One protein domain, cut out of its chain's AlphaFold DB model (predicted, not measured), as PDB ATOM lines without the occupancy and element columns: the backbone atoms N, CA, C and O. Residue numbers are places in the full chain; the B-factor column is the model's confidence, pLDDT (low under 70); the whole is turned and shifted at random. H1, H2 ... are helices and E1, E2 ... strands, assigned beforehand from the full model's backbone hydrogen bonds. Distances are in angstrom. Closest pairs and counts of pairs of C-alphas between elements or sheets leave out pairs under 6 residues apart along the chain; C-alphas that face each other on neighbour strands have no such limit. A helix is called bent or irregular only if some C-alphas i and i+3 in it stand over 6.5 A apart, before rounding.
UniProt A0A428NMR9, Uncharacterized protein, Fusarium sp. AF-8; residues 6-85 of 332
ATOM      1  N   ASN A   6     233.799 203.972 292.931       51.62
ATOM      2  CA  ASN A   6     233.060 203.720 291.694       51.62
ATOM      3  C   ASN A   6     232.468 202.300 291.585       51.62
ATOM      4  O   ASN A   6     231.543 202.089 290.808       51.62
ATOM      5  N   TYR A   7     232.949 201.324 292.363       46.84
ATOM      6  CA  TYR A   7     232.361 199.979 292.399       46.84
ATOM      7  C   TYR A   7     231.138 199.861 293.323       46.84
ATOM      8  O   TYR A   7     230.386 198.896 293.211       46.84
ATOM      9  N   ARG A   8     230.898 200.836 294.212       49.81
ATOM     10  CA  ARG A   8     229.758 200.817 295.152       49.81
ATOM     11  C   ARG A   8     228.409 201.042 294.472       49.81
ATOM     12  O   ARG A   8     227.406 200.570 294.983       49.81
ATOM     13  N   GLU A   9     228.396 201.725 293.332       49.06
ATOM     14  CA  GLU A   9     227.183 201.945 292.531       49.06
ATOM     15  C   GLU A   9     226.830 200.736 291.649       49.06
ATOM     16  O   GLU A   9     225.721 200.654 291.131       49.06
ATOM     17  N   ARG A  10     227.765 199.788 291.471       42.50
ATOM     18  CA  ARG A  10     227.645 198.675 290.514       42.50
ATOM     19  C   ARG A  10     227.292 197.327 291.147       42.50
ATOM     20  O   ARG A  10     226.912 196.413 290.425       42.50
ATOM     21  N   PHE A  11     227.433 197.194 292.464       51.81
ATOM     22  CA  PHE A  11     227.240 195.937 293.188       51.81
ATOM     23  C   PHE A  11     226.260 196.109 294.344       51.81
ATOM     24  O   PHE A  11     226.269 197.133 295.028       51.81
ATOM     25  N   ASN A  12     225.464 195.073 294.615       55.97
ATOM     26  CA  ASN A  12     224.665 195.027 295.832       55.97
ATOM     27  C   ASN A  12     225.619 194.959 297.027       55.97
ATOM     28  O   ASN A  12     226.426 194.038 297.147       55.97
ATOM     29  N   THR A  13     225.554 195.950 297.911       57.31
ATOM     30  CA  THR A  13     226.399 195.995 299.106       57.31
ATOM     31  C   THR A  13     225.560 195.695 300.336       57.31
ATOM     32  O   THR A  13     224.555 196.351 300.593       57.31
ATOM     33  N   SER A  14     225.970 194.686 301.106       58.97
ATOM     34  CA  SER A  14     225.356 194.376 302.399       58.97
ATOM     35  C   SER A  14     226.292 194.801 303.524       58.97
ATOM     36  O   SER A  14     227.468 194.425 303.548       58.97
ATOM     37  N   ARG A  15     225.773 195.614 304.448       66.56
ATOM     38  CA  ARG A  15     226.502 196.088 305.630       66.56
ATOM     39  C   ARG A  15     226.179 195.187 306.814       66.56
ATOM     40  O   ARG A  15     225.009 195.024 307.144       66.56
ATOM     41  N   PHE A  16     227.201 194.686 307.496       64.25
ATOM     42  CA  PHE A  16     227.021 193.967 308.757       64.25
ATOM     43  C   PHE A  16     228.045 194.406 309.801       64.25
ATOM     44  O   PHE A  16     229.110 194.943 309.480       64.25
ATOM     45  N   THR A  17     227.686 194.217 311.068       67.25
ATOM     46  CA  THR A  17     228.475 194.663 312.216       67.25
ATOM     47  C   THR A  17     228.780 193.463 313.100       67.25
ATOM     48  O   THR A  17     227.871 192.737 313.491       67.25
ATOM     49  N   HIS A  18     230.056 193.245 313.409       66.75
ATOM     50  CA  HIS A  18     230.496 192.202 314.333       66.75
ATOM     51  C   HIS A  18     231.620 192.750 315.210       66.75
ATOM     52  O   HIS A  18     232.579 193.311 314.681       66.75
ATOM     53  N   GLN A  19     231.492 192.601 316.535       76.19
ATOM     54  CA  GLN A  19     232.457 193.113 317.526       76.19
ATOM     55  C   GLN A  19     232.851 194.583 317.264       76.19
ATOM     56  O   GLN A  19     234.028 194.899 317.091       76.19
ATOM     57  N   ASP A  20     231.849 195.460 317.133       80.69
ATOM     58  CA  ASP A  20     231.991 196.907 316.879       80.69
ATOM     59  C   ASP A  20     232.743 197.304 315.596       80.69
ATOM     60  O   ASP A  20     233.021 198.480 315.353       80.69
ATOM     61  N   LYS A  21     233.022 196.342 314.712       66.62
ATOM     62  CA  LYS A  21     233.603 196.585 313.391       66.62
ATOM     63  C   LYS A  21     232.524 196.499 312.323       66.62
ATOM     64  O   LYS A  21     231.698 195.588 312.316       66.62
ATOM     65  N   THR A  22     232.542 197.469 311.409       67.94
ATOM     66  CA  THR A  22     231.645 197.495 310.249       67.94
ATOM     67  C   THR A  22     232.331 196.837 309.064       67.94
ATOM     68  O   THR A  22     233.411 197.258 308.651       67.94
ATOM     69  N   PHE A  23     231.674 195.830 308.502       67.88
ATOM     70  CA  PHE A  23     232.113 195.116 307.315       67.88
ATOM     71  C   PHE A  23     231.145 195.388 306.165       67.88
ATOM     72  O   PHE A  23     229.941 195.576 306.364       67.88
ATOM     73  N   TYR A  24     231.692 195.411 304.953       64.19
ATOM     74  CA  TYR A  24     230.934 195.544 303.716       64.19
ATOM     75  C   TYR A  24     231.195 194.301 302.872       64.19
ATOM     76  O   TYR A  24     232.334 194.069 302.466       64.19
ATOM     77  N   ALA A  25     230.153 193.512 302.613       58.25
ATOM     78  CA  ALA A  25     230.196 192.485 301.582       58.25
ATOM     79  C   ALA A  25     229.800 193.123 300.248       58.25
ATOM     80  O   ALA A  25     228.732 193.732 300.138       58.25
ATOM     81  N   PHE A  26     230.673 192.991 299.252       59.25
ATOM     82  CA  PHE A  26     230.348 193.293 297.863       59.25
ATOM     83  C   PHE A  26     229.768 192.022 297.258       59.25
ATOM     84  O   PHE A  26     230.489 191.047 297.065       59.25
ATOM     85  N   LEU A  27     228.463 192.020 297.007       55.53
ATOM     86  CA  LEU A  27     227.805 190.929 296.310       55.53
ATOM     87  C   LEU A  27     227.983 191.203 294.814       55.53
ATOM     88  O   LEU A  27     227.240 191.994 294.225       55.53
ATOM     89  N   GLU A  28     228.998 190.588 294.200       52.91
ATOM     90  CA  GLU A  28     228.987 190.379 292.749       52.91
ATOM     91  C   GLU A  28     227.668 189.670 292.442       52.91
ATOM     92  O   GLU A  28     227.384 188.659 293.070       52.91
ATOM     93  N   SER A  29     226.806 190.278 291.623       51.12
ATOM     94  CA  SER A  29     225.358 190.023 291.562       51.12
ATOM     95  C   SER A  29     224.962 188.539 291.650       51.12
ATOM     96  O   SER A  29     224.756 187.865 290.645       51.12
ATOM     97  N   ILE A  30     224.771 188.042 292.876       51.06
ATOM     98  CA  ILE A  30     224.288 186.681 293.163       51.06
ATOM     99  C   ILE A  30     222.842 186.519 292.661       51.06
ATOM    100  O   ILE A  30     222.368 185.415 292.409       51.06
ATOM    101  N   GLN A  31     222.153 187.649 292.473       49.44
ATOM    102  CA  GLN A  31     220.728 187.735 292.185       49.44
ATOM    103  C   GLN A  31     220.314 187.228 290.797       49.44
ATOM    104  O   GLN A  31     219.161 186.851 290.641       49.44
ATOM    105  N   THR A  32     221.203 187.186 289.801       47.72
ATOM    106  CA  THR A  32     220.817 186.788 288.430       47.72
ATOM    107  C   THR A  32     221.263 185.383 288.029       47.72
ATOM    108  O   THR A  32     220.639 184.780 287.161       47.72
ATOM    109  N   ASP A  33     222.290 184.825 288.674       51.00
ATOM    110  CA  ASP A  33     222.951 183.605 288.187       51.00
ATOM    111  C   ASP A  33     222.555 182.328 288.936       51.00
ATOM    112  O   ASP A  33     222.865 181.240 288.461       51.00
ATOM    113  N   LEU A  34     221.917 182.412 290.108       59.31
ATOM    114  CA  LEU A  34     221.722 181.226 290.946       59.31
ATOM    115  C   LEU A  34     220.585 180.338 290.437       59.31
ATOM    116  O   LEU A  34     220.805 179.179 290.097       59.31
ATOM    117  N   GLU A  35     219.384 180.907 290.321       59.12
ATOM    118  CA  GLU A  35     218.221 180.207 289.773       59.12
ATOM    119  C   GLU A  35     218.458 179.886 288.301       59.12
ATOM    120  O   GLU A  35     218.293 178.746 287.873       59.12
ATOM    121  N   HIS A  36     218.926 180.875 287.533       63.31
ATOM    122  CA  HIS A  36     219.232 180.685 286.124       63.31
ATOM    123  C   HIS A  36     220.340 179.645 285.931       63.31
ATOM    124  O   HIS A  36     220.200 178.769 285.087       63.31
ATOM    125  N   GLY A  37     221.412 179.673 286.723       68.50
ATOM    126  CA  GLY A  37     222.541 178.750 286.607       68.50
ATOM    127  C   GLY A  37     222.216 177.319 287.030       68.50
ATOM    128  O   GLY A  37     222.707 176.391 286.390       68.50
ATOM    129  N   ILE A  38     221.376 177.129 288.053       75.19
ATOM    130  CA  ILE A  38     220.882 175.803 288.446       75.19
ATOM    131  C   ILE A  38     219.864 175.311 287.417       75.19
ATOM    132  O   ILE A  38     220.063 174.248 286.833       75.19
ATOM    133  N   ASN A  39     218.800 176.066 287.141       73.81
ATOM    134  CA  ASN A  39     217.709 175.593 286.288       73.81
ATOM    135  C   ASN A  39     218.164 175.386 284.837       73.81
ATOM    136  O   ASN A  39     217.787 174.391 284.228       73.81
ATOM    137  N   SER A  40     219.036 176.245 284.293       75.62
ATOM    138  CA  SER A  40     219.602 176.068 282.942       75.62
ATOM    139  C   SER A  40     220.729 175.029 282.863       75.62
ATOM    140  O   SER A  40     221.223 174.746 281.768       75.62
ATOM    141  N   ALA A  41     221.152 174.439 283.990       81.75
ATOM    142  CA  ALA A  41     222.205 173.434 283.984       81.75
ATOM    143  C   ALA A  41     221.789 172.223 283.128       81.75
ATOM    144  O   ALA A  41     220.662 171.743 283.267       81.75
ATOM    145  N   PRO A  42     222.694 171.649 282.309       86.62
ATOM    146  CA  PRO A  42     222.362 170.524 281.430       86.62
ATOM    147  C   PRO A  42     221.712 169.331 282.144       86.62
ATOM    148  O   PRO A  42     220.876 168.647 281.563       86.62
ATOM    149  N   LEU A  43     222.075 169.087 283.409       87.19
ATOM    150  CA  LEU A  43     221.464 168.043 284.231       87.19
ATOM    151  C   LEU A  43     219.986 168.347 284.522       87.19
ATOM    152  O   LEU A  43     219.134 167.492 284.302       87.19
ATOM    153  N   ASN A  44     219.677 169.577 284.939       83.75
ATOM    154  CA  ASN A  44     218.320 170.001 285.296       83.75
ATOM    155  C   ASN A  44     217.401 170.173 284.082       83.75
ATOM    156  O   ASN A  44     216.184 170.173 284.228       83.75
ATOM    157  N   GLN A  45     217.964 170.208 282.875       86.00
ATOM    158  CA  GLN A  45     217.200 170.143 281.630       86.00
ATOM    159  C   GLN A  45     216.681 168.732 281.310       86.00
ATOM    160  O   GLN A  45     215.934 168.577 280.351       86.00
ATOM    161  N   ARG A  46     217.047 167.687 282.065       88.62
ATOM    162  CA  ARG A  46     216.574 166.310 281.832       88.62
ATOM    163  C   ARG A  46     215.256 166.053 282.563       88.62
ATOM    164  O   ARG A  46     215.131 166.367 283.746       88.62
ATOM    165  N   GLY A  47     214.298 165.415 281.887       87.44
ATOM    166  CA  GLY A  47     212.969 165.132 282.445       87.44
ATOM    167  C   GLY A  47     213.015 164.279 283.717       87.44
ATOM    168  O   GLY A  47     212.379 164.625 284.702       87.44
ATOM    169  N   TRP A  48     213.843 163.232 283.741       90.00
ATOM    170  CA  TRP A  48     214.032 162.357 284.912       90.00
ATOM    171  C   TRP A  48     214.539 163.088 286.164       90.00
ATOM    172  O   TRP A  48     214.140 162.765 287.280       90.00
ATOM    173  N   VAL A  49     215.366 164.119 285.977       88.94
ATOM    174  CA  VAL A  49     215.961 164.890 287.081       88.94
ATOM    175  C   VAL A  49     214.911 165.746 287.793       88.94
ATOM    176  O   VAL A  49     215.094 166.125 288.947       88.94
ATOM    177  N   LEU A  50     213.770 166.017 287.152       86.00
ATOM    178  CA  LEU A  50     212.671 166.727 287.798       86.00
ATOM    179  C   LEU A  50     212.205 165.987 289.050       86.00
ATOM    180  O   LEU A  50     212.135 166.572 290.129       86.00
ATOM    181  N   GLN A  51     211.900 164.699 288.899       85.19
ATOM    182  CA  GLN A  51     211.419 163.874 289.996       85.19
ATOM    183  C   GLN A  51     212.470 163.764 291.106       85.19
ATOM    184  O   GLN A  51     212.119 163.818 292.285       85.19
ATOM    185  N   GLU A  52     213.748 163.644 290.742       86.38
ATOM    186  CA  GLU A  52     214.857 163.645 291.701       86.38
ATOM    187  C   GLU A  52     214.857 164.930 292.540       86.38
ATOM    188  O   GLU A  52     215.018 164.858 293.756       86.38
ATOM    189  N   GLY A  53     214.587 166.085 291.924       80.75
ATOM    190  CA  GLY A  53     214.444 167.362 292.621       80.75
ATOM    191  C   GLY A  53     213.227 167.424 293.548       80.75
ATOM    192  O   GLY A  53     213.364 167.742 294.728       80.75
ATOM    193  N   ILE A  54     212.046 167.063 293.031       80.94
ATOM    194  CA  ILE A  54     210.766 167.108 293.764       80.94
ATOM    195  C   ILE A  54     210.812 166.237 295.022       80.94
ATOM    196  O   ILE A  54     210.399 166.652 296.103       80.94
ATOM    197  N   LEU A  55     211.309 165.007 294.887       85.31
ATOM    198  CA  LEU A  55     211.244 164.010 295.956       85.31
ATOM    199  C   LEU A  55     212.397 164.133 296.964       85.31
ATOM    200  O   LEU A  55     212.350 163.538 298.045       85.31
ATOM    201  N   SER A  56     213.433 164.914 296.650       86.12
ATOM    202  CA  SER A  56     214.603 165.060 297.511       86.12
ATOM    203  C   SER A  56     214.363 166.030 298.663       86.12
ATOM    204  O   SER A  56     214.224 167.241 298.499       86.12
ATOM    205  N   ARG A  57     214.439 165.528 299.902       83.94
ATOM    206  CA  ARG A  57     214.364 166.373 301.111       83.94
ATOM    207  C   ARG A  57     215.560 167.310 301.275       83.94
ATOM    208  O   ARG A  57     215.445 168.347 301.921       83.94
ATOM    209  N   ARG A  58     216.713 166.946 300.712       86.00
ATOM    210  CA  ARG A  58     217.974 167.695 300.772       86.00
ATOM    211  C   ARG A  58     218.704 167.524 299.449       86.00
ATOM    212  O   ARG A  58     218.742 166.409 298.941       86.00
ATOM    213  N   MET A  59     219.274 168.601 298.930       83.31
ATOM    214  CA  MET A  59     220.026 168.601 297.680       83.31
ATOM    215  C   MET A  59     221.307 169.407 297.841       83.31
ATOM    216  O   MET A  59     221.347 170.387 298.584       83.31
ATOM    217  N   VAL A  60     222.350 168.966 297.144       86.75
ATOM    218  CA  VAL A  60     223.600 169.709 296.983       86.75
ATOM    219  C   VAL A  60     223.800 169.934 295.494       86.75
ATOM    220  O   VAL A  60     223.953 168.978 294.734       86.75
ATOM    221  N   HIS A  61     223.808 171.196 295.086       82.75
ATOM    222  CA  HIS A  61     224.099 171.619 293.725       82.75
ATOM    223  C   HIS A  61     225.592 171.900 293.592       82.75
ATOM    224  O   HIS A  61     226.142 172.783 294.256       82.75
ATOM    225  N   PHE A  62     226.242 171.155 292.704       85.44
ATOM    226  CA  PHE A  62     227.624 171.397 292.301       85.44
ATOM    227  C   PHE A  62     227.631 172.404 291.145       85.44
ATOM    228  O   PHE A  62     227.648 172.027 289.972       85.44
ATOM    229  N   CYS A  63     227.553 173.696 291.472       78.12
ATOM    230  CA  CYS A  63     227.533 174.763 290.474       78.12
ATOM    231  C   CYS A  63     228.950 175.140 290.017       78.12
ATOM    232  O   CYS A  63     229.947 174.817 290.656       78.12
ATOM    233  N   LYS A  64     229.052 175.885 288.907       77.81
ATOM    234  CA  LYS A  64     230.348 176.282 288.317       77.81
ATOM    235  C   LYS A  64     231.250 177.092 289.256       77.81
ATOM    236  O   LYS A  64     232.463 177.045 289.097       77.81
ATOM    237  N   LYS A  65     230.656 177.895 290.143       77.44
ATOM    238  CA  LYS A  65     231.374 178.864 290.989       77.44
ATOM    239  C   LYS A  65     231.450 178.454 292.463       77.44
ATOM    240  O   LYS A  65     232.363 178.905 293.138       77.44
ATOM    241  N   GLN A  66     230.495 177.664 292.952       76.44
ATOM    242  CA  GLN A  66     230.397 177.283 294.363       76.44
ATOM    243  C   GLN A  66     229.432 176.116 294.575       76.44
ATOM    244  O   GLN A  66     228.615 175.814 293.699       76.44
ATOM    245  N   LEU A  67     229.487 175.504 295.758       84.31
ATOM    246  CA  LEU A  67     228.459 174.573 296.221       84.31
ATOM    247  C   LEU A  67     227.259 175.309 296.816       84.31
ATOM    248  O   LEU A  67     227.404 176.316 297.510       84.31
ATOM    249  N   ILE A  68     226.068 174.766 296.574       81.94
ATOM    250  CA  ILE A  68     224.824 175.247 297.179       81.94
ATOM    251  C   ILE A  68     224.112 174.055 297.790       81.94
ATOM    252  O   ILE A  68     223.870 173.055 297.118       81.94
ATOM    253  N   TRP A  69     223.767 174.156 299.063       83.44
ATOM    254  CA  TRP A  69     222.951 173.177 299.759       83.44
ATOM    255  C   TRP A  69     221.562 173.747 299.991       83.44
ATOM    256  O   TRP A  69     221.420 174.885 300.424       83.44
ATOM    257  N   GLU A  70     220.537 172.937 299.778       79.38
ATOM    258  CA  GLU A  70     219.169 173.307 300.116       79.38
ATOM    259  C   GLU A  70     218.416 172.154 300.776       79.38
ATOM    260  O   GLU A  70     218.582 170.976 300.437       79.38
ATOM    261  N   CYS A  71     217.513 172.495 301.687       80.06
ATOM    262  CA  CYS A  71     216.535 171.598 302.294       80.06
ATOM    263  C   CYS A  71     215.116 172.173 302.155       80.06
ATOM    264  O   CYS A  71     214.902 173.151 301.448       80.06
ATOM    265  N   MET A  72     214.133 171.560 302.818       74.19
ATOM    266  CA  MET A  72     212.741 172.032 302.779       74.19
ATOM    267  C   MET A  72     212.520 173.391 303.459       74.19
ATOM    268  O   MET A  72     211.468 173.992 303.278       74.19
ATOM    269  N   THR A  73     213.469 173.858 304.271       73.38
ATOM    270  CA  THR A  73     213.295 175.055 305.107       73.38
ATOM    271  C   THR A  73     214.388 176.096 304.928       73.38
ATOM    272  O   THR A  73     214.239 177.203 305.430       73.38
ATOM    273  N   ASP A  74     215.499 175.740 304.290       73.88
ATOM    274  CA  ASP A  74     216.697 176.570 304.292       73.88
ATOM    275  C   ASP A  74     217.569 176.305 303.066       73.88
ATOM    276  O   ASP A  74     217.540 175.210 302.490       73.88
ATOM    277  N   ILE A  75     218.363 177.306 302.709       76.88
ATOM    278  CA  ILE A  75     219.328 177.277 301.625       76.88
ATOM    279  C   ILE A  75     220.615 177.972 302.057       76.88
ATOM    280  O   ILE A  75     220.612 179.057 302.634       76.88
ATOM    281  N   SER A  76     221.739 177.344 301.749       77.38
ATOM    282  CA  SER A  76     223.059 177.848 302.077       77.38
ATOM    283  C   SER A  76     224.003 177.659 300.903       77.38
ATOM    284  O   SER A  76     223.829 176.773 300.068       77.38
ATOM    285  N   SER A  77     225.014 178.505 300.841       79.12
ATOM    286  CA  SER A  77     226.056 178.476 299.825       79.12
ATOM    287  C   SER A  77     227.419 178.438 300.491       79.12
ATOM    288  O   SER A  77     227.552 178.803 301.658       79.12
ATOM    289  N   GLU A  78     228.434 177.996 299.756       79.12
ATOM    290  CA  GLU A  78     229.815 177.930 300.249       79.12
ATOM    291  C   GLU A  78     230.314 179.281 300.784       79.12
ATOM    292  O   GLU A  78     231.013 179.332 301.794       79.12
ATOM    293  N   ASP A  79     229.897 180.382 300.152       74.31
ATOM    294  CA  ASP A  79     230.204 181.749 300.583       74.31
ATOM    295  C   ASP A  79     229.276 182.292 301.695       74.31
ATOM    296  O   ASP A  79     229.540 183.356 302.258       74.31
ATOM    297  N   GLY A  80     228.192 181.580 302.024       72.00
ATOM    298  CA  GLY A  80     227.173 181.978 302.999       72.00
ATOM    299  C   GLY A  80     226.252 183.123 302.554       72.00
ATOM    300  O   GLY A  80     225.448 183.606 303.353       72.00
ATOM    301  N   LEU A  81     226.346 183.583 301.304       69.25
ATOM    302  CA  LEU A  81     225.670 184.791 300.823       69.25
ATOM    303  C   LEU A  81     224.283 184.522 300.223       69.25
ATOM    304  O   LEU A  81     223.461 185.437 300.173       69.25
ATOM    305  N   VAL A  82     223.976 183.287 299.811       67.69
ATOM    306  CA  VAL A  82     222.660 182.928 299.244       67.69
ATOM    307  C   VAL A  82     221.530 183.086 300.263       67.69
ATOM    308  O   VAL A  82     220.446 183.538 299.899       67.69
ATOM    309  N   ALA A  83     221.799 182.833 301.546       58.66
ATOM    310  CA  ALA A  83     220.840 183.037 302.634       58.66
ATOM    311  C   ALA A  83     220.430 184.514 302.829       58.66
ATOM    312  O   ALA A  83     219.426 184.803 303.478       58.66
ATOM    313  N   LEU A  84     221.195 185.466 302.274       53.09
ATOM    314  CA  LEU A  84     220.894 186.900 302.344       53.09
ATOM    315  C   LEU A  84     219.897 187.347 301.266       53.09
ATOM    316  O   LEU A  84     219.368 188.459 301.352       53.09
ATOM    317  N   ASN A  85     219.629 186.507 300.260       57.25
ATOM    318  CA  ASN A  85     218.645 186.801 299.229       57.25
ATOM    319  C   ASN A  85     217.248 186.356 299.693       57.25
ATOM    320  O   ASN A  85     216.970 185.167 299.831       57.25
TER     321      ASN A  85
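AT A GLANCE: This is residues 6 to 85 of the 332 residues of an uncharacterized protein of Fusarium sp. AF-8 (UniProt A0A428NMR9). What shape does the model show? A small sheet of three strands, E3, E4 and E5, and the helix H1 make the middle of a long, loose layout, with the two-stranded hairpin of E1 and E2 at one end and the helix H2 at the other. Residues 17 to 22 of the hairpin end and residues 45 to 51, of which 47 to 51 belong to H2, stick out. What is it made of, and how large is it? The printed part has 80 residues with two named helices and five named strands, in the order E1 E2 H1 H2 E3 E4 E5, a mixed class of helices and strands; both sheets are antiparallel, the larger in the order E3 - E4 - E5. It is loose, with a radius of gyration of the C-alphas of 15.5 A, and spans 49 by 28 by 15 A, only just flat.

HOW THE PARTS SIT: How is the larger sheet joined? E3, residues 58 to 62, E4, residues 67 to 71, and E5, residues 75 to 77, form a meander, each strand the antiparallel neighbour of the one before. In the hairpin of E3 and E4, N 61 and O 68 are 2.8 A apart, within hydrogen-bond range; in the hairpin of E4 and E5, so are N 69 and O 76, at 2.8 A. Where are the helices? H1, residues 30 to 39, is not on this sheet, but only just, with 4 pairs of C-alphas within 10 A; its closest C-alphas to E3 are those of Ile 38 and His 61, 7.5 A apart. H2, residues 47 to 55, is not on it either, and its closest C-alphas to E3 are those of Gly 53 and Met 59, 7.6 A apart. H1 and H2 are apart, and 3 of 6 and 3 of 5 of their O i to N i+4 pairs are within hydrogen-bond range. And the other hairpin? E1, residues 12 to 18, and E2, residues 21 to 27, are antiparallel at 155 degrees, with N 23 and O 16 at 2.9 A, within hydrogen-bond range; both are apart from E3, E4 and E5.

IN THESE COORDINATES: Where do the strands run? E3 starts at C-alpha 58 (217.974, 167.695, 300.772) and is 13.4 A long; E4 is 13.7 A. E1 begins at C-alpha 12 (224.665, 195.027, 295.832) and is 19.6 A long; E2 is 18.9 A. And the helices? H1 is 14.6 A long and irregular, C-alphas 32 and 35 being 7.2 A apart; H2 is 13.7 A long.

THE WHOLE: How far does it reach? The two C-alphas farthest apart are those of Asp 20 and Gly 47, at 50.6 A. Is it whole? The printed part has no cut, and no link is long. Where is confidence low? Residues 6 to 18, 21 to 37 and 81 to 85 have pLDDT under 70.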